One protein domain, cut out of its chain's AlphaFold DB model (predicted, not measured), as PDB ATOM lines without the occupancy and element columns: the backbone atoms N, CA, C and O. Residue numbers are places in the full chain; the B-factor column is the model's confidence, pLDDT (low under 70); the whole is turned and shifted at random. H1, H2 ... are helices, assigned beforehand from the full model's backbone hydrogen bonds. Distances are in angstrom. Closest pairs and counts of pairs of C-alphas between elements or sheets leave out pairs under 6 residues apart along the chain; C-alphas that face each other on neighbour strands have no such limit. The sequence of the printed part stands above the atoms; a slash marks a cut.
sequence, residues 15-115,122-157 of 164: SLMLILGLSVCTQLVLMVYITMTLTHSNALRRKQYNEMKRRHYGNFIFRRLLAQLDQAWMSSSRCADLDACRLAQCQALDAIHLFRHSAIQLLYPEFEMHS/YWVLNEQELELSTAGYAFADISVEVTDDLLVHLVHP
ATOM      1  N   SER A  15      96.067 -64.460 -18.402       80.75
ATOM      2  CA  SER A  15      95.958 -64.438 -19.864       80.75
ATOM      3  C   SER A  15      94.709 -65.185 -20.329       80.75
ATOM      4  O   SER A  15      94.020 -64.724 -21.238       80.75
ATOM      5  N   LEU A  16      94.376 -66.307 -19.683       83.94
ATOM      6  CA  LEU A  16      93.164 -67.073 -19.980       83.94
ATOM      7  C   LEU A  16      91.901 -66.279 -19.614       83.94
ATOM      8  O   LEU A  16      90.965 -66.220 -20.412       83.94
ATOM      9  N   MET A  17      91.900 -65.591 -18.471       85.56
ATOM     10  CA  MET A  17      90.822 -64.695 -18.040       85.56
ATOM     11  C   MET A  17      90.660 -63.484 -18.965       85.56
ATOM     12  O   MET A  17      89.534 -63.108 -19.290       85.56
ATOM     13  N   LEU A  18      91.762 -62.900 -19.450       87.81
ATOM     14  CA  LEU A  18      91.730 -61.818 -20.440       87.81
ATOM     15  C   LEU A  18      91.157 -62.284 -21.782       87.81
ATOM     16  O   LEU A  18      90.319 -61.592 -22.358       87.81
ATOM     17  N   ILE A  19      91.564 -63.460 -22.267       89.12
ATOM     18  CA  ILE A  19      91.033 -64.048 -23.505       89.12
ATOM     19  C   ILE A  19      89.540 -64.358 -23.349       89.12
ATOM     20  O   ILE A  19      88.753 -64.047 -24.244       89.12
ATOM     21  N   LEU A  20      89.130 -64.918 -22.208       89.31
ATOM     22  CA  LEU A  20      87.726 -65.194 -21.913       89.31
ATOM     23  C   LEU A  20      86.909 -63.893 -21.855       89.31
ATOM     24  O   LEU A  20      85.849 -63.806 -22.471       89.31
ATOM     25  N   GLY A  21      87.427 -62.860 -21.186       92.25
ATOM     26  CA  GLY A  21      86.802 -61.541 -21.109       92.25
ATOM     27  C   GLY A  21      86.658 -60.876 -22.478       92.25
ATOM     28  O   GLY A  21      85.572 -60.415 -22.825       92.25
ATOM     29  N   LEU A  22      87.709 -60.889 -23.303       91.75
ATOM     30  CA  LEU A  22      87.662 -60.391 -24.683       91.75
ATOM     31  C   LEU A  22      86.672 -61.186 -25.545       91.75
ATOM     32  O   LEU A  22      85.939 -60.598 -26.342       91.75
ATOM     33  N   SER A  23      86.594 -62.505 -25.363       93.19
ATOM     34  CA  SER A  23      85.623 -63.361 -26.052       93.19
ATOM     35  C   SER A  23      84.183 -62.991 -25.681       93.19
ATOM     36  O   SER A  23      83.360 -62.741 -26.559       93.19
ATOM     37  N   VAL A  24      83.881 -62.832 -24.390       94.56
ATOM     38  CA  VAL A  24      82.550 -62.398 -23.935       94.56
ATOM     39  C   VAL A  24      82.228 -60.990 -24.445       94.56
ATOM     40  O   VAL A  24      81.138 -60.758 -24.964       94.56
ATOM     41  N   CYS A  25      83.178 -60.055 -24.383       94.44
ATOM     42  CA  CYS A  25      82.995 -58.698 -24.901       94.44
ATOM     43  C   CYS A  25      82.708 -58.684 -26.408       94.44
ATOM     44  O   CYS A  25      81.788 -57.998 -26.851       94.44
ATOM     45  N   THR A  26      83.453 -59.456 -27.203       93.12
ATOM     46  CA  THR A  26      83.219 -59.544 -28.653       93.12
ATOM     47  C   THR A  26      81.864 -60.177 -28.969       93.12
ATOM     48  O   THR A  26      81.161 -59.671 -29.841       93.12
ATOM     49  N   GLN A  27      81.435 -61.199 -28.223       93.94
ATOM     50  CA  GLN A  27      80.097 -61.789 -28.354       93.94
ATOM     51  C   GLN A  27      78.978 -60.795 -28.012       93.94
ATOM     52  O   GLN A  27      77.983 -60.725 -28.732       93.94
ATOM     53  N   LEU A  28      79.142 -59.993 -26.954       94.00
ATOM     54  CA  LEU A  28      78.172 -58.959 -26.582       94.00
ATOM     55  C   LEU A  28      78.073 -57.863 -27.648       94.00
ATOM     56  O   LEU A  28      76.967 -57.501 -28.051       94.00
ATOM     57  N   VAL A  29      79.207 -57.373 -28.154       95.19
ATOM     58  CA  VAL A  29      79.232 -56.379 -29.240       95.19
ATOM     59  C   VAL A  29      78.591 -56.945 -30.507       95.19
ATOM     60  O   VAL A  29      77.798 -56.255 -31.147       95.19
ATOM     61  N   LEU A  30      78.868 -58.209 -30.843       94.81
ATOM     62  CA  LEU A  30      78.259 -58.880 -31.990       94.81
ATOM     63  C   LEU A  30      76.735 -58.986 -31.834       94.81
ATOM     64  O   LEU A  30      76.003 -58.676 -32.770       94.81
ATOM     65  N   MET A  31      76.247 -59.368 -30.651       95.12
ATOM     66  CA  MET A  31      74.813 -59.428 -30.360       95.12
ATOM     67  C   MET A  31      74.144 -58.059 -30.502       95.12
ATOM     68  O   MET A  31      73.106 -57.958 -31.151       95.12
ATOM     69  N   VAL A  32      74.747 -56.996 -29.957       93.69
ATOM     70  CA  VAL A  32      74.237 -55.621 -30.104       93.69
ATOM     71  C   VAL A  32      74.224 -55.190 -31.573       93.69
ATOM     72  O   VAL A  32      73.258 -54.594 -32.043       93.69
ATOM     73  N   TYR A  33      75.263 -55.525 -32.334       93.88
ATOM     74  CA  TYR A  33      75.316 -55.222 -33.760       93.88
ATOM     75  C   TYR A  33      74.225 -55.963 -34.554       93.88
ATOM     76  O   TYR A  33      73.552 -55.371 -35.402       93.88
ATOM     77  N   ILE A  34      73.989 -57.243 -34.256       91.06
ATOM     78  CA  ILE A  34      72.922 -58.035 -34.884       91.06
ATOM     79  C   ILE A  34      71.545 -57.453 -34.538       91.06
ATOM     80  O   ILE A  34      70.707 -57.287 -35.423       91.06
ATOM     81  N   THR A  35      71.290 -57.074 -33.284       89.62
ATOM     82  CA  THR A  35      69.998 -56.472 -32.915       89.62
ATOM     83  C   THR A  35      69.797 -55.101 -33.558       89.62
ATOM     84  O   THR A  35      68.701 -54.812 -34.041       89.62
ATOM     85  N   MET A  36      70.840 -54.272 -33.662       87.31
ATOM     86  CA  MET A  36      70.776 -52.996 -34.384       87.31
ATOM     87  C   MET A  36      70.500 -53.184 -35.881       87.31
ATOM     88  O   MET A  36      69.636 -52.514 -36.440       87.31
ATOM     89  N   THR A  37      71.177 -54.120 -36.546       85.44
ATOM     90  CA  THR A  37      70.960 -54.380 -37.981       85.44
ATOM     91  C   THR A  37      69.571 -54.965 -38.260       85.44
ATOM     92  O   THR A  37      68.911 -54.566 -39.226       85.44
ATOM     93  N   LEU A  38      69.064 -55.841 -37.388       83.31
ATOM     94  CA  LEU A  38      67.700 -56.369 -37.476       83.31
ATOM     95  C   LEU A  38      66.643 -55.288 -37.228       83.31
ATOM     96  O   LEU A  38      65.670 -55.193 -37.971       83.31
ATOM     97  N   THR A  39      66.817 -54.444 -36.211       79.31
ATOM     98  CA  THR A  39      65.863 -53.357 -35.932       79.31
ATOM     99  C   THR A  39      65.868 -52.308 -37.042       79.31
ATOM    100  O   THR A  39      64.796 -51.885 -37.470       79.31
ATOM    101  N   HIS A  40      67.037 -51.958 -37.583       77.00
ATOM    102  CA  HIS A  40      67.165 -51.006 -38.686       77.00
ATOM    103  C   HIS A  40      66.533 -51.517 -39.991       77.00
ATOM    104  O   HIS A  40      65.749 -50.807 -40.622       77.00
ATOM    105  N   SER A  41      66.808 -52.767 -40.376       74.19
ATOM    106  CA  SER A  41      66.205 -53.374 -41.574       74.19
ATOM    107  C   SER A  41      64.688 -53.534 -41.444       74.19
ATOM    108  O   SER A  41      63.948 -53.231 -42.382       74.19
ATOM    109  N   ASN A  42      64.200 -53.922 -40.263       75.31
ATOM    110  CA  ASN A  42      62.768 -53.998 -39.988       75.31
ATOM    111  C   ASN A  42      62.098 -52.619 -40.008       75.31
ATOM    112  O   ASN A  42      60.989 -52.498 -40.527       75.31
ATOM    113  N   ALA A  43      62.755 -51.577 -39.494       75.25
ATOM    114  CA  ALA A  43      62.241 -50.210 -39.544       75.25
ATOM    115  C   ALA A  43      62.115 -49.706 -40.990       75.25
ATOM    116  O   ALA A  43      61.069 -49.176 -41.364       75.25
ATOM    117  N   LEU A  44      63.133 -49.941 -41.828       77.75
ATOM    118  CA  LEU A  44      63.096 -49.570 -43.244       77.75
ATOM    119  C   LEU A  44      61.987 -50.316 -43.997       77.75
ATOM    120  O   LEU A  44      61.210 -49.700 -44.724       77.75
ATOM    121  N   ARG A  45      61.869 -51.631 -43.780       78.81
ATOM    122  CA  ARG A  45      60.828 -52.452 -44.411       78.81
ATOM    123  C   ARG A  45      59.424 -52.018 -43.990       78.81
ATOM    124  O   ARG A  45      58.533 -51.944 -44.831       78.81
ATOM    125  N   ARG A  46      59.226 -51.698 -42.706       76.50
ATOM    126  CA  ARG A  46      57.962 -51.142 -42.194       76.50
ATOM    127  C   ARG A  46      57.639 -49.801 -42.846       76.50
ATOM    128  O   ARG A  46      56.507 -49.603 -43.271       76.50
ATOM    129  N   LYS A  47      58.629 -48.915 -42.985       78.12
ATOM    130  CA  LYS A  47      58.455 -47.620 -43.654       78.12
ATOM    131  C   LYS A  47      58.003 -47.793 -45.107       78.12
ATOM    132  O   LYS A  47      56.990 -47.221 -45.489       78.12
ATOM    133  N   GLN A  48      58.692 -48.634 -45.879       80.56
ATOM    134  CA  GLN A  48      58.332 -48.917 -47.274       80.56
ATOM    135  C   GLN A  48      56.928 -49.519 -47.404       80.56
ATOM    136  O   GLN A  48      56.163 -49.135 -48.283       80.56
ATOM    137  N   TYR A  49      56.572 -50.446 -46.513       78.75
ATOM    138  CA  TYR A  49      55.243 -51.050 -46.499       78.75
ATOM    139  C   TYR A  49      54.142 -50.024 -46.199       78.75
ATOM    140  O   TYR A  49      53.117 -50.002 -46.880       78.75
ATOM    141  N   ASN A  50      54.369 -49.142 -45.226       78.06
ATOM    142  CA  ASN A  50      53.432 -48.073 -44.893       78.06
ATOM    143  C   ASN A  50      53.290 -47.068 -46.044       78.06
ATOM    144  O   ASN A  50      52.175 -46.677 -46.364       78.06
ATOM    145  N   GLU A  51      54.387 -46.697 -46.710       78.62
ATOM    146  CA  GLU A  51      54.348 -45.840 -47.902       78.62
ATOM    147  C   GLU A  51      53.555 -46.488 -49.044       78.62
ATOM    148  O   GLU A  51      52.712 -45.834 -49.656       78.62
ATOM    149  N   MET A  52      53.767 -47.783 -49.302       80.81
ATOM    150  CA  MET A  52      53.006 -48.526 -50.309       80.81
ATOM    151  C   MET A  52      51.507 -48.547 -49.979       80.81
ATOM    152  O   MET A  52      50.689 -48.244 -50.847       80.81
ATOM    153  N   LYS A  53      51.143 -48.859 -48.728       80.38
ATOM    154  CA  LYS A  53      49.750 -48.822 -48.258       80.38
ATOM    155  C   LYS A  53      49.131 -47.440 -48.420       80.38
ATOM    156  O   LYS A  53      48.019 -47.320 -48.918       80.38
ATOM    157  N   ARG A  54      49.871 -46.401 -48.042       80.31
ATOM    158  CA  ARG A  54      49.430 -45.011 -48.133       80.31
ATOM    159  C   ARG A  54      49.142 -44.610 -49.580       80.31
ATOM    160  O   ARG A  54      48.082 -44.059 -49.855       80.31
ATOM    161  N   ARG A  55      50.032 -44.951 -50.518       80.56
ATOM    162  CA  ARG A  55      49.814 -44.714 -51.958       80.56
ATOM    163  C   ARG A  55      48.606 -45.478 -52.485       80.56
ATOM    164  O   ARG A  55      47.783 -44.917 -53.202       80.56
ATOM    165  N   HIS A  56      48.478 -46.747 -52.106       83.56
ATOM    166  CA  HIS A  56      47.342 -47.572 -52.500       83.56
ATOM    167  C   HIS A  56      46.012 -46.980 -52.005       83.56
ATOM    168  O   HIS A  56      45.076 -46.830 -52.790       83.56
ATOM    169  N   TYR A  57      45.960 -46.550 -50.742       84.88
ATOM    170  CA  TYR A  57      44.802 -45.871 -50.168       84.88
ATOM    171  C   TYR A  57      44.512 -44.526 -50.855       84.88
ATOM    172  O   TYR A  57      43.360 -44.242 -51.171       84.88
ATOM    173  N   GLY A  58      45.541 -43.729 -51.168       84.38
ATOM    174  CA  GLY A  58      45.409 -42.487 -51.941       84.38
ATOM    175  C   GLY A  58      44.740 -42.708 -53.302       84.38
ATOM    176  O   GLY A  58      43.759 -42.046 -53.647       84.38
ATOM    177  N   ASN A  59      45.205 -43.716 -54.040       86.50
ATOM    178  CA  ASN A  59      44.600 -44.117 -55.309       86.50
ATOM    179  C   ASN A  59      43.162 -44.618 -55.119       86.50
ATOM    180  O   ASN A  59      42.294 -44.352 -55.946       86.50
ATOM    181  N   PHE A  60      42.876 -45.344 -54.038       87.12
ATOM    182  CA  PHE A  60      41.522 -45.797 -53.718       87.12
ATOM    183  C   PHE A  60      40.558 -44.628 -53.458       87.12
ATOM    184  O   PHE A  60      39.499 -44.578 -54.084       87.12
ATOM    185  N   ILE A  61      40.912 -43.663 -52.601       88.62
ATOM    186  CA  ILE A  61      40.017 -42.537 -52.274       88.62
ATOM    187  C   ILE A  61      39.745 -41.643 -53.485       88.62
ATOM    188  O   ILE A  61      38.631 -41.148 -53.640       88.62
ATOM    189  N   PHE A  62      40.725 -41.482 -54.376       87.44
ATOM    190  CA  PHE A  62      40.552 -40.729 -55.614       87.44
ATOM    191  C   PHE A  62      39.611 -41.445 -56.587       87.44
ATOM    192  O   PHE A  62      38.665 -40.842 -57.092       87.44
ATOM    193  N   ARG A  63      39.802 -42.754 -56.798       88.31
ATOM    194  CA  ARG A  63      38.898 -43.571 -57.626       88.31
ATOM    195  C   ARG A  63      37.476 -43.578 -57.068       88.31
ATOM    196  O   ARG A  63      36.518 -43.455 -57.825       88.31
ATOM    197  N   ARG A  64      37.340 -43.654 -55.743       89.44
ATOM    198  CA  ARG A  64      36.048 -43.556 -55.057       89.44
ATOM    199  C   ARG A  64      35.377 -42.204 -55.283       89.44
ATOM    200  O   ARG A  64      34.182 -42.182 -55.563       89.44
ATOM    201  N   LEU A  65      36.125 -41.103 -55.196       90.06
ATOM    202  CA  LEU A  65      35.602 -39.772 -55.504       90.06
ATOM    203  C   LEU A  65      35.076 -39.714 -56.942       90.06
ATOM    204  O   LEU A  65      33.951 -39.270 -57.153       90.06
ATOM    205  N   LEU A  66      35.856 -40.190 -57.918       88.69
ATOM    206  CA  LEU A  66      35.445 -40.199 -59.325       88.69
ATOM    207  C   LEU A  66      34.152 -40.993 -59.537       88.69
ATOM    208  O   LEU A  66      33.218 -40.472 -60.140       88.69
ATOM    209  N   ALA A  67      34.066 -42.201 -58.978       88.06
ATOM    210  CA  ALA A  67      32.871 -43.032 -59.075       88.06
ATOM    211  C   ALA A  67      31.629 -42.346 -58.474       88.06
ATOM    212  O   ALA A  67      30.549 -42.375 -59.063       88.06
ATOM    213  N   GLN A  68      31.775 -41.688 -57.319       89.62
ATOM    214  CA  GLN A  68      30.675 -40.971 -56.666       89.62
ATOM    215  C   GLN A  68      30.242 -39.721 -57.445       89.62
ATOM    216  O   GLN A  68      29.046 -39.436 -57.535       89.62
ATOM    217  N   LEU A  69      31.191 -38.991 -58.038       88.50
ATOM    218  CA  LEU A  69      30.899 -37.830 -58.879       88.50
ATOM    219  C   LEU A  69      30.211 -38.232 -60.185       88.50
ATOM    220  O   LEU A  69      29.252 -37.579 -60.587       88.50
ATOM    221  N   ASP A  70      30.653 -39.314 -60.822       88.56
ATOM    222  CA  ASP A  70      30.032 -39.839 -62.039       88.56
ATOM    223  C   ASP A  70      28.606 -40.345 -61.766       88.56
ATOM    224  O   ASP A  70      27.671 -40.050 -62.511       88.56
ATOM    225  N   GLN A  71      28.387 -41.000 -60.623       86.44
ATOM    226  CA  GLN A  71      27.049 -41.394 -60.185       86.44
ATOM    227  C   GLN A  71      26.129 -40.181 -59.961       86.44
ATOM    228  O   GLN A  71      24.976 -40.199 -60.403       86.44
ATOM    229  N   ALA A  72      26.629 -39.123 -59.315       85.81
ATOM    230  CA  ALA A  72      25.893 -37.871 -59.133       85.81
ATOM    231  C   ALA A  72      25.628 -37.157 -60.475       85.81
ATOM    232  O   ALA A  72      24.558 -36.594 -60.706       85.81
ATOM    233  N   TRP A  73      26.568 -37.216 -61.415       83.75
ATOM    234  CA  TRP A  73      26.397 -36.636 -62.744       83.75
ATOM    235  C   TRP A  73      25.353 -37.390 -63.578       83.75
ATOM    236  O   TRP A  73      24.482 -36.791 -64.221       83.75
ATOM    237  N   MET A  74      25.384 -38.723 -63.543       82.50
ATOM    238  CA  MET A  74      24.389 -39.565 -64.204       82.50
ATOM    239  C   MET A  74      22.986 -39.386 -63.613       82.50
ATOM    240  O   MET A  74      22.007 -39.424 -64.364       82.50
ATOM    241  N   SER A  75      22.862 -39.159 -62.301       76.88
ATOM    242  CA  SER A  75      21.567 -38.863 -61.677       76.88
ATOM    243  C   SER A  75      21.044 -37.476 -62.072       76.88
ATOM    244  O   SER A  75      19.853 -37.341 -62.352       76.88
ATOM    245  N   SER A  76      21.920 -36.476 -62.215       74.56
ATOM    246  CA  SER A  76      21.549 -35.132 -62.679       74.56
ATOM    247  C   SER A  76      21.158 -35.081 -64.161       74.56
ATOM    248  O   SER A  76      20.165 -34.452 -64.511       74.56
ATOM    249  N   SER A  77      21.926 -35.720 -65.049       66.81
ATOM    250  CA  SER A  77      21.729 -35.645 -66.512       66.81
ATOM    251  C   SER A  77      20.444 -36.319 -67.005       66.81
ATOM    252  O   SER A  77      19.953 -36.012 -68.091       66.81
ATOM    253  N   ARG A  78      19.876 -37.221 -66.200       64.88
ATOM    254  CA  ARG A  78      18.607 -37.905 -66.483       64.88
ATOM    255  C   ARG A  78      17.385 -37.170 -65.927       64.88
ATOM    256  O   ARG A  78      16.267 -37.642 -66.119       64.88
ATOM    257  N   CYS A  79      17.580 -36.035 -65.256       57.78
ATOM    258  CA  CYS A  79      16.516 -35.339 -64.547       57.78
ATOM    259  C   CYS A  79      16.078 -34.053 -65.248       57.78
ATOM    260  O   CYS A  79      16.846 -33.112 -65.411       57.78
ATOM    261  N   ALA A  80      14.792 -34.005 -65.604       63.69
ATOM    262  CA  ALA A  80      14.077 -32.776 -65.954       63.69
ATOM    263  C   ALA A  80      13.548 -32.030 -64.707       63.69
ATOM    264  O   ALA A  80      12.955 -30.962 -64.838       63.69
ATOM    265  N   ASP A  81      13.740 -32.607 -63.515       76.56
ATOM    266  CA  ASP A  81      13.198 -32.143 -62.239       76.56
ATOM    267  C   ASP A  81      14.269 -31.442 -61.383       76.56
ATOM    268  O   ASP A  81      15.401 -31.922 -61.244       76.56
ATOM    269  N   LEU A  82      13.897 -30.301 -60.798       79.62
ATOM    270  CA  LEU A  82      14.772 -29.435 -60.007       79.62
ATOM    271  C   LEU A  82      15.225 -30.123 -58.709       79.62
ATOM    272  O   LEU A  82      16.369 -29.955 -58.280       79.62
ATOM    273  N   ASP A  83      14.349 -30.934 -58.113       82.81
ATOM    274  CA  ASP A  83      14.614 -31.623 -56.847       82.81
ATOM    275  C   ASP A  83      15.685 -32.707 -56.996       82.81
ATOM    276  O   ASP A  83      16.547 -32.876 -56.129       82.81
ATOM    277  N   ALA A  84      15.703 -33.397 -58.135       77.94
ATOM    278  CA  ALA A  84      16.707 -34.413 -58.409       77.94
ATOM    279  C   ALA A  84      18.077 -33.809 -58.765       77.94
ATOM    280  O   ALA A  84      19.107 -34.359 -58.377       77.94
ATOM    281  N   CYS A  85      18.101 -32.637 -59.410       81.94
ATOM    282  CA  CYS A  85      19.328 -31.861 -59.600       81.94
ATOM    283  C   CYS A  85      19.925 -31.422 -58.251       81.94
ATOM    284  O   CYS A  85      21.123 -31.578 -58.006       81.94
ATOM    285  N   ARG A  86      19.080 -30.961 -57.319       85.19
ATOM    286  CA  ARG A  86      19.510 -30.607 -55.960       85.19
ATOM    287  C   ARG A  86      20.049 -31.816 -55.190       85.19
ATOM    288  O   ARG A  86      21.057 -31.692 -54.501       85.19
ATOM    289  N   LEU A  87      19.412 -32.982 -55.320       86.25
ATOM    290  CA  LEU A  87      19.893 -34.219 -54.700       86.25
ATOM    291  C   LEU A  87      21.264 -34.636 -55.251       86.25
ATOM    292  O   LEU A  87      22.157 -34.956 -54.468       86.25
ATOM    293  N   ALA A  88      21.448 -34.585 -56.572       85.31
ATOM    294  CA  ALA A  88      22.729 -34.861 -57.217       85.31
ATOM    295  C   ALA A  88      23.829 -33.900 -56.740       85.31
ATOM    296  O   ALA A  88      24.945 -34.322 -56.440       85.31
ATOM    297  N   GLN A  89      23.501 -32.612 -56.589       86.88
ATOM    298  CA  GLN A  89      24.423 -31.622 -56.040       86.88
ATOM    299  C   GLN A  89      24.831 -31.955 -54.596       86.88
ATOM    300  O   GLN A  89      26.016 -31.894 -54.274       86.88
ATOM    301  N   CYS A  90      23.883 -32.338 -53.734       87.81
ATOM    302  CA  CYS A  90      24.200 -32.770 -52.369       87.81
ATOM    303  C   CYS A  90      25.112 -34.005 -52.365       87.81
ATOM    304  O   CYS A  90      26.110 -34.016 -51.654       87.81
ATOM    305  N   GLN A  91      24.826 -35.003 -53.208       88.31
ATOM    306  CA  GLN A  91      25.652 -36.212 -53.329       88.31
ATOM    307  C   GLN A  91      27.088 -35.895 -53.766       88.31
ATOM    308  O   GLN A  91      28.037 -36.452 -53.217       88.31
ATOM    309  N   ALA A  92      27.257 -34.976 -54.720       87.06
ATOM    310  CA  ALA A  92      28.574 -34.534 -55.160       87.06
ATOM    311  C   ALA A  92      29.338 -33.801 -54.043       87.06
ATOM    312  O   ALA A  92      30.527 -34.049 -53.842       87.06
ATOM    313  N   LEU A  93      28.663 -32.928 -53.287       88.38
ATOM    314  CA  LEU A  93      29.271 -32.229 -52.152       88.38
ATOM    315  C   LEU A  93      29.682 -33.198 -51.039       88.38
ATOM    316  O   LEU A  93      30.806 -33.109 -50.548       88.38
ATOM    317  N   ASP A  94      28.825 -34.156 -50.690       89.62
ATOM    318  CA  ASP A  94      29.128 -35.177 -49.685       89.62
ATOM    319  C   ASP A  94      30.340 -36.027 -50.094       89.62
ATOM    320  O   ASP A  94      31.235 -36.270 -49.279       89.62
ATOM    321  N   ALA A  95      30.427 -36.415 -51.371       88.50
ATOM    322  CA  ALA A  95      31.581 -37.128 -51.918       88.50
ATOM    323  C   ALA A  95      32.879 -36.311 -51.788       88.50
ATOM    324  O   ALA A  95      33.906 -36.834 -51.347       88.50
ATOM    325  N   ILE A  96      32.831 -35.011 -52.100       87.81
ATOM    326  CA  ILE A  96      33.973 -34.097 -51.948       87.81
ATOM    327  C   ILE A  96      34.376 -33.960 -50.475       87.81
ATOM    328  O   ILE A  96      35.567 -33.976 -50.163       87.81
ATOM    329  N   HIS A  97      33.415 -33.837 -49.557       87.06
ATOM    330  CA  HIS A  97      33.696 -33.737 -48.124       87.06
ATOM    331  C   HIS A  97      34.356 -35.006 -47.576       87.06
ATOM    332  O   HIS A  97      35.364 -34.908 -46.873       87.06
ATOM    333  N   LEU A  98      33.840 -36.182 -47.944       86.62
ATOM    334  CA  LEU A  98      34.432 -37.472 -47.583       86.62
ATOM    335  C   LEU A  98      35.852 -37.606 -48.134       86.62
ATOM    336  O   LEU A  98      36.767 -37.965 -47.394       86.62
ATOM    337  N   PHE A  99      36.055 -37.257 -49.405       88.38
ATOM    338  CA  PHE A  99      37.380 -37.266 -50.013       88.38
ATOM    339  C   PHE A  99      38.345 -36.331 -49.284       88.38
ATOM    340  O   PHE A  99      39.447 -36.749 -48.940       88.38
ATOM    341  N   ARG A 100      37.942 -35.085 -49.002       84.81
ATOM    342  CA  ARG A 100      38.788 -34.112 -48.294       84.81
ATOM    343  C   ARG A 100      39.185 -34.608 -46.914       84.81
ATOM    344  O   ARG A 100      40.349 -34.491 -46.548       84.81
ATOM    345  N   HIS A 101      38.242 -35.183 -46.175       84.31
ATOM    346  CA  HIS A 101      38.517 -35.771 -44.870       84.31
ATOM    347  C   HIS A 101      39.581 -36.874 -44.969       84.31
ATOM    348  O   HIS A 101      40.607 -36.804 -44.294       84.31
ATOM    349  N   SER A 102      39.390 -37.844 -45.869       84.25
ATOM    350  CA  SER A 102      40.352 -38.933 -46.076       84.25
ATOM    351  C   SER A 102      41.701 -38.459 -46.632       84.25
ATOM    352  O   SER A 102      42.743 -39.002 -46.274       84.25
ATOM    353  N   ALA A 103      41.718 -37.429 -47.481       84.75
ATOM    354  CA  ALA A 103      42.941 -36.855 -48.032       84.75
ATOM    355  C   ALA A 103      43.754 -36.102 -46.967       84.75
ATOM    356  O   ALA A 103      44.975 -36.227 -46.933       84.75
ATOM    357  N   ILE A 104      43.102 -35.373 -46.056       82.00
ATOM    358  CA  ILE A 104      43.770 -34.705 -44.927       82.00
ATOM    359  C   ILE A 104      44.419 -35.736 -43.995       82.00
ATOM    360  O   ILE A 104      45.568 -35.547 -43.597       82.00
ATOM    361  N   GLN A 105      43.731 -36.849 -43.710       79.00
ATOM    362  CA  GLN A 105      44.300 -37.970 -42.947       79.00
ATOM    363  C   GLN A 105      45.528 -38.586 -43.638       79.00
ATOM    364  O   GLN A 105      46.471 -39.021 -42.977       79.00
ATOM    365  N   LEU A 106      45.551 -38.594 -44.975       79.19
ATOM    366  CA  LEU A 106      46.703 -39.071 -45.738       79.19
ATOM    367  C   LEU A 106      47.895 -38.103 -45.705       79.19
ATOM    368  O   LEU A 106      49.042 -38.548 -45.684       79.19
ATOM    369  N   LEU A 107      47.619 -36.795 -45.737       76.75
ATOM    370  CA  LEU A 107      48.623 -35.732 -45.827       76.75
ATOM    371  C   LEU A 107      49.298 -35.421 -44.491       76.75
ATOM    372  O   LEU A 107      50.484 -35.099 -44.475       76.75
ATOM    373  N   TYR A 108      48.569 -35.532 -43.379       74.44
ATOM    374  CA  TYR A 108      49.079 -35.192 -42.051       74.44
ATOM    375  C   TYR A 108      49.020 -36.392 -41.096       74.44
ATOM    376  O   TYR A 108      48.277 -36.367 -40.112       74.44
ATOM    377  N   PRO A 109      49.842 -37.434 -41.334       66.25
ATOM    378  CA  PRO A 109      49.881 -38.617 -40.476       66.25
ATOM    379  C   PRO A 109      50.342 -38.292 -39.046       66.25
ATOM    380  O   PRO A 109      50.066 -39.056 -38.127       66.25
ATOM    381  N   GLU A 110      51.019 -37.152 -38.837       59.56
ATOM    382  CA  GLU A 110      51.511 -36.667 -37.537       59.56
ATOM    383  C   GLU A 110      50.407 -36.484 -36.485       59.56
ATOM    384  O   GLU A 110      50.682 -36.632 -35.296       59.56
ATOM    385  N   PHE A 111      49.152 -36.270 -36.895       53.69
ATOM    386  CA  PHE A 111      48.014 -36.215 -35.967       53.69
ATOM    387  C   PHE A 111      47.543 -37.600 -35.479       53.69
ATOM    388  O   PHE A 111      46.748 -37.672 -34.545       53.69
ATOM    389  N   GLU A 112      48.073 -38.696 -36.041       53.38
ATOM    390  CA  GLU A 112      47.780 -40.087 -35.650       53.38
ATOM    391  C   GLU A 112      49.028 -40.848 -35.122       53.38
ATOM    392  O   GLU A 112      48.941 -42.022 -34.751       53.38
ATOM    393  N   MET A 113      50.199 -40.194 -35.021       44.22
ATOM    394  CA  MET A 113      51.519 -40.814 -34.752       44.22
ATOM    395  C   MET A 113      51.803 -41.258 -33.300       44.22
ATOM    396  O   MET A 113      52.940 -41.199 -32.824       44.22
ATOM    397  N   HIS A 114      50.811 -41.785 -32.588       49.31
ATOM    398  CA  HIS A 114      51.045 -42.415 -31.279       49.31
ATOM    399  C   HIS A 114      50.724 -43.905 -31.212       49.31
ATOM    400  O   HIS A 114      50.791 -44.483 -30.132       49.31
ATOM    401  N   SER A 115      50.431 -44.567 -32.330       47.62
ATOM    402  CA  SER A 115      49.908 -45.928 -32.265       47.62
ATOM    403  C   SER A 115      50.542 -46.872 -33.281       47.62
ATOM    404  O   SER A 115      50.658 -46.568 -34.468       47.62
ATOM    405  N   TYR A 122      44.967 -47.022 -43.078       72.31
ATOM    406  CA  TYR A 122      45.094 -47.104 -44.542       72.31
ATOM    407  C   TYR A 122      44.635 -48.450 -45.116       72.31
ATOM    408  O   TYR A 122      45.043 -48.837 -46.215       72.31
ATOM    409  N   TRP A 123      43.833 -49.203 -44.362       76.69
ATOM    410  CA  TRP A 123      43.307 -50.481 -44.820       76.69
ATOM    411  C   TRP A 123      42.110 -50.281 -45.756       76.69
ATOM    412  O   TRP A 123      41.121 -49.642 -45.400       76.69
ATOM    413  N   VAL A 124      42.194 -50.869 -46.948       78.94
ATOM    414  CA  VAL A 124      41.092 -50.937 -47.911       78.94
ATOM    415  C   VAL A 124      40.574 -52.369 -47.928       78.94
ATOM    416  O   VAL A 124      41.351 -53.316 -48.046       78.94
ATOM    417  N   LEU A 125      39.261 -52.539 -47.790       82.94
ATOM    418  CA  LEU A 125      38.639 -53.856 -47.892       82.94
ATOM    419  C   LEU A 125      38.627 -54.307 -49.358       82.94
ATOM    420  O   LEU A 125      38.223 -53.550 -50.237       82.94
ATOM    421  N   ASN A 126      38.986 -55.569 -49.609       83.38
ATOM    422  CA  ASN A 126      38.968 -56.153 -50.958       83.38
ATOM    423  C   ASN A 126      37.587 -56.045 -51.627       83.38
ATOM    424  O   ASN A 126      37.498 -55.916 -52.841       83.38
ATOM    425  N   GLU A 127      36.513 -56.080 -50.837       85.50
ATOM    426  CA  GLU A 127      35.138 -55.892 -51.308       85.50
ATOM    427  C   GLU A 127      34.938 -54.496 -51.914       85.50
ATOM    428  O   GLU A 127      34.386 -54.377 -53.001       85.50
ATOM    429  N   GLN A 128      35.477 -53.450 -51.281       83.00
ATOM    430  CA  GLN A 128      35.385 -52.073 -51.778       83.00
ATOM    431  C   GLN A 128      36.225 -51.862 -53.043       83.00
ATOM    432  O   GLN A 128      35.827 -51.131 -53.951       83.00
ATOM    433  N   GLU A 129      37.394 -52.505 -53.127       83.62
ATOM    434  CA  GLU A 129      38.185 -52.516 -54.361       83.62
ATOM    435  C   GLU A 129      37.463 -53.244 -55.496       83.62
ATOM    436  O   GLU A 129      37.473 -52.777 -56.638       83.62
ATOM    437  N   LEU A 130      36.812 -54.367 -55.183       85.25
ATOM    438  CA  LEU A 130      36.037 -55.131 -56.146       85.25
ATOM    439  C   LEU A 130      34.852 -54.307 -56.659       85.25
ATOM    440  O   LEU A 130      34.677 -54.213 -57.870       85.25
ATOM    441  N   GLU A 131      34.100 -53.649 -55.776       86.75
ATOM    442  CA  GLU A 131      33.003 -52.748 -56.149       86.75
ATOM    443  C   GLU A 131      33.468 -51.668 -57.134       86.75
ATOM    444  O   GLU A 131      32.894 -51.530 -58.218       86.75
ATOM    445  N   LEU A 132      34.564 -50.966 -56.828       85.00
ATOM    446  CA  LEU A 132      35.127 -49.958 -57.734       85.00
ATOM    447  C   LEU A 132      35.579 -50.559 -59.065       85.00
ATOM    448  O   LEU A 132      35.333 -49.968 -60.116       85.00
ATOM    449  N   SER A 133      36.191 -51.743 -59.046       86.06
ATOM    450  CA  SER A 133      36.588 -52.424 -60.280       86.06
ATOM    451  C   SER A 133      35.383 -52.793 -61.151       86.06
ATOM    452  O   SER A 133      35.415 -52.570 -62.359       86.06
ATOM    453  N   THR A 134      34.284 -53.263 -60.550       86.81
ATOM    454  CA  THR A 134      33.048 -53.587 -61.279       86.81
ATOM    455  C   THR A 134      32.345 -52.351 -61.834       86.81
ATOM    456  O   THR A 134      31.681 -52.443 -62.864       86.81
ATOM    457  N   ALA A 135      32.534 -51.190 -61.203       82.75
ATOM    458  CA  ALA A 135      32.047 -49.904 -61.687       82.75
ATOM    459  C   ALA A 135      32.907 -49.303 -62.821       82.75
ATOM    460  O   ALA A 135      32.591 -48.219 -63.303       82.75
ATOM    461  N   GLY A 136      33.983 -49.977 -63.251       83.88
ATOM    462  CA  GLY A 136      34.907 -49.483 -64.283       83.88
ATOM    463  C   GLY A 136      36.019 -48.573 -63.754       83.88
ATOM    464  O   GLY A 136      36.749 -47.975 -64.535       83.88
ATOM    465  N   TYR A 137      36.175 -48.484 -62.432       82.62
ATOM    466  CA  TYR A 137      37.227 -47.725 -61.750       82.62
ATOM    467  C   TYR A 137      38.304 -48.677 -61.199       82.62
ATOM    468  O   TYR A 137      38.768 -48.551 -60.057       82.62
ATOM    469  N   ALA A 138      38.692 -49.683 -61.993       78.50
ATOM    470  CA  ALA A 138      39.719 -50.637 -61.598       78.50
ATOM    471  C   ALA A 138      41.089 -49.956 -61.474       78.50
ATOM    472  O   ALA A 138      41.378 -48.945 -62.113       78.50
ATOM    473  N   PHE A 139      41.965 -50.534 -60.649       68.06
ATOM    474  CA  PHE A 139      43.310 -49.994 -60.429       68.06
ATOM    475  C   PHE A 139      44.142 -49.953 -61.721       68.06
ATOM    476  O   PHE A 139      44.989 -49.084 -61.882       68.06
ATOM    477  N   ALA A 140      43.882 -50.877 -62.651       65.88
ATOM    478  CA  ALA A 140      44.575 -50.954 -63.933       65.88
ATOM    479  C   ALA A 140      44.126 -49.884 -64.946       65.88
ATOM    480  O   ALA A 140      44.901 -49.540 -65.836       65.88
ATOM    481  N   ASP A 141      42.908 -49.354 -64.806       61.94
ATOM    482  CA  ASP A 141      42.299 -48.470 -65.808       61.94
ATOM    483  C   ASP A 141      42.605 -46.989 -65.545       61.94
ATOM    484  O   ASP A 141      42.581 -46.164 -66.458       61.94
ATOM    485  N   ILE A 142      42.942 -46.641 -64.299       64.44
ATOM    486  CA  ILE A 142      43.253 -45.273 -63.878       64.44
ATOM    487  C   ILE A 142      44.738 -45.209 -63.538       64.44
ATOM    488  O   ILE A 142      45.156 -45.495 -62.420       64.44
ATOM    489  N   SER A 143      45.541 -44.813 -64.526       60.34
ATOM    490  CA  SER A 143      47.001 -44.678 -64.414       60.34
ATOM    491  C   SER A 143      47.463 -43.424 -63.661       60.34
ATOM    492  O   SER A 143      48.657 -43.126 -63.630       60.34
ATOM    493  N   VAL A 144      46.535 -42.668 -63.067       66.44
ATOM    494  CA  VAL A 144      46.861 -41.475 -62.285       66.44
ATOM    495  C   VAL A 144      47.410 -41.921 -60.937       66.44
ATOM    496  O   VAL A 144      46.663 -42.353 -60.060       66.44
ATOM    497  N   GLU A 145      48.725 -41.810 -60.772       71.62
ATOM    498  CA  GLU A 145      49.362 -41.968 -59.469       71.62
ATOM    499  C   GLU A 145      49.007 -40.754 -58.604       71.62
ATOM    500  O   GLU A 145      49.395 -39.621 -58.896       71.62
ATOM    501  N   VAL A 146      48.224 -40.985 -57.551       75.19
ATOM    502  CA  VAL A 146      47.832 -39.940 -56.608       75.19
ATOM    503  C   VAL A 146      49.046 -39.573 -55.763       75.19
ATOM    504  O   VAL A 146      49.402 -40.268 -54.810       75.19
ATOM    505  N   THR A 147      49.699 -38.479 -56.143       77.44
ATOM    506  CA  THR A 147      50.793 -37.881 -55.380       77.44
ATOM    507  C   THR A 147      50.258 -37.015 -54.245       77.44
ATOM    508  O   THR A 147      49.147 -36.483 -54.305       77.44
ATOM    509  N   ASP A 148      51.071 -36.839 -53.203       74.88
ATOM    510  CA  ASP A 148      50.739 -35.945 -52.088       74.88
ATOM    511  C   ASP A 148      50.467 -34.519 -52.579       74.88
ATOM    512  O   ASP A 148      49.513 -33.884 -52.136       74.88
ATOM    513  N   ASP A 149      51.238 -34.046 -53.561       77.62
ATOM    514  CA  ASP A 149      51.032 -32.738 -54.179       77.62
ATOM    515  C   ASP A 149      49.639 -32.636 -54.804       77.62
ATOM    516  O   ASP A 149      48.909 -31.687 -54.516       77.62
ATOM    517  N   LEU A 150      49.216 -33.638 -55.584       77.56
ATOM    518  CA  LEU A 150      47.879 -33.673 -56.177       77.56
ATOM    519  C   LEU A 150      46.788 -33.608 -55.097       77.56
ATOM    520  O   LEU A 150      45.820 -32.863 -55.241       77.56
ATOM    521  N   LEU A 151      46.952 -34.337 -53.991       79.38
ATOM    522  CA  LEU A 151      46.008 -34.297 -52.870       79.38
ATOM    523  C   LEU A 151      45.959 -32.923 -52.204       79.38
ATOM    524  O   LEU A 151      44.867 -32.433 -51.923       79.38
ATOM    525  N   VAL A 152      47.104 -32.271 -51.991       81.38
ATOM    526  CA  VAL A 152      47.150 -30.903 -51.449       81.38
ATOM    527  C   VAL A 152      46.386 -29.940 -52.355       81.38
ATOM    528  O   VAL A 152      45.611 -29.126 -51.852       81.38
ATOM    529  N   HIS A 153      46.548 -30.063 -53.674       79.25
ATOM    530  CA  HIS A 153      45.854 -29.218 -54.649       79.25
ATOM    531  C   HIS A 153      44.339 -29.464 -54.632       79.25
ATOM    532  O   HIS A 153      43.553 -28.519 -54.660       79.25
ATOM    533  N   LEU A 154      43.912 -30.725 -54.522       77.12
ATOM    534  CA  LEU A 154      42.492 -31.089 -54.476       77.12
ATOM    535  C   LEU A 154      41.815 -30.702 -53.147       77.12
ATOM    536  O   LEU A 154      40.628 -30.363 -53.122       77.12
ATOM    537  N   VAL A 155      42.547 -30.738 -52.030       79.69
ATOM    538  CA  VAL A 155      42.036 -30.341 -50.708       79.69
ATOM    539  C   VAL A 155      41.992 -28.819 -50.562       79.69
ATOM    540  O   VAL A 155      41.020 -28.290 -50.019       79.69
ATOM    541  N   HIS A 156      43.002 -28.113 -51.075       76.62
ATOM    542  CA  HIS A 156      43.144 -26.659 -50.977       76.62
ATOM    543  C   HIS A 156      43.221 -25.999 -52.363       76.62
ATOM    544  O   HIS A 156      44.281 -25.491 -52.736       76.62
ATOM    545  N   PRO A 157      42.104 -25.928 -53.109       66.88
ATOM    546  CA  PRO A 157      42.092 -25.302 -54.430       66.88
ATOM    547  C   PRO A 157      42.425 -23.799 -54.381       66.88
ATOM    548  O   PRO A 157      42.897 -23.241 -55.355       66.88
TER     549      PRO A 157
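AT A GLANCE: This is residues 15 to 115 and 122 to 157 of the 164 residues of an uncharacterized protein of Drosophila willistoni (UniProt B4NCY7). Picture a helical hairpin with very unequal arms: the long helix H1 runs nearly the whole length, H2 folds back along its last part, and residues 15 to 49 of H1 stick out as a free arm. Two short helices pack on the hairpin, H3 on H1 and H4 on H2. The printed part has 137 residues with four named helices, in the order H1, H2, H3, H4, and no named strand; the class is all helix. It is extended, with a radius of gyration of the C-alphas of 25.3 A and spans of 99 by 29 by 22 A.

HOW THE PARTS SIT: Start with H1, residues 15 to 77, which touches H2, residues 82 to 107, with its residues 54 to 76 alone. This pair is a hairpin at a shallow tilt of 12 degrees, opposite ways; look at Ala 72 and Ala 88, their closest C-alphas, 4.8 A apart. With residues 60 to 67 alone H1 touches H3, residues 126 to 134, at a steep tilt of 39 degrees, the same way; the closest C-alphas, of Arg 64 and Leu 132, are 7.0 A apart. Residues 100 to 107 of H2 touch H4, residues 148 to 155, at 35.2 degrees, only just a steep tilt, opposite ways; the closest C-alphas, of Arg 100 and Val 155, are 5.5 A apart. H1 and H4 are near each other, while H3 is apart from H2 and H4. In H1, H2, H3 and H4 every O i to N i+4 pair is within hydrogen-bond range.

IN THESE COORDINATES: Find C-alpha 15 at (95.958, -64.438, -19.864); from there H1 runs 92.3 A to C-alpha 77 at (21.729, -35.645, -66.512). H2 measures 37.2 A, and H4 ends at C-alpha 155, (42.036, -30.341, -50.708).

THE WHOLE: Without the free residues 15 to 49 and 110 to 115, the body spans 47 by 30 by 21 A. Residues 116 to 121 are not printed, and C-alphas 115 and 122 are 13.2 A apart across the cut. The link from H3 to H4 is long, 13 residues. The pLDDT is under 70 at residues 77 to 80, 109 to 115, 139 to 144 and 157.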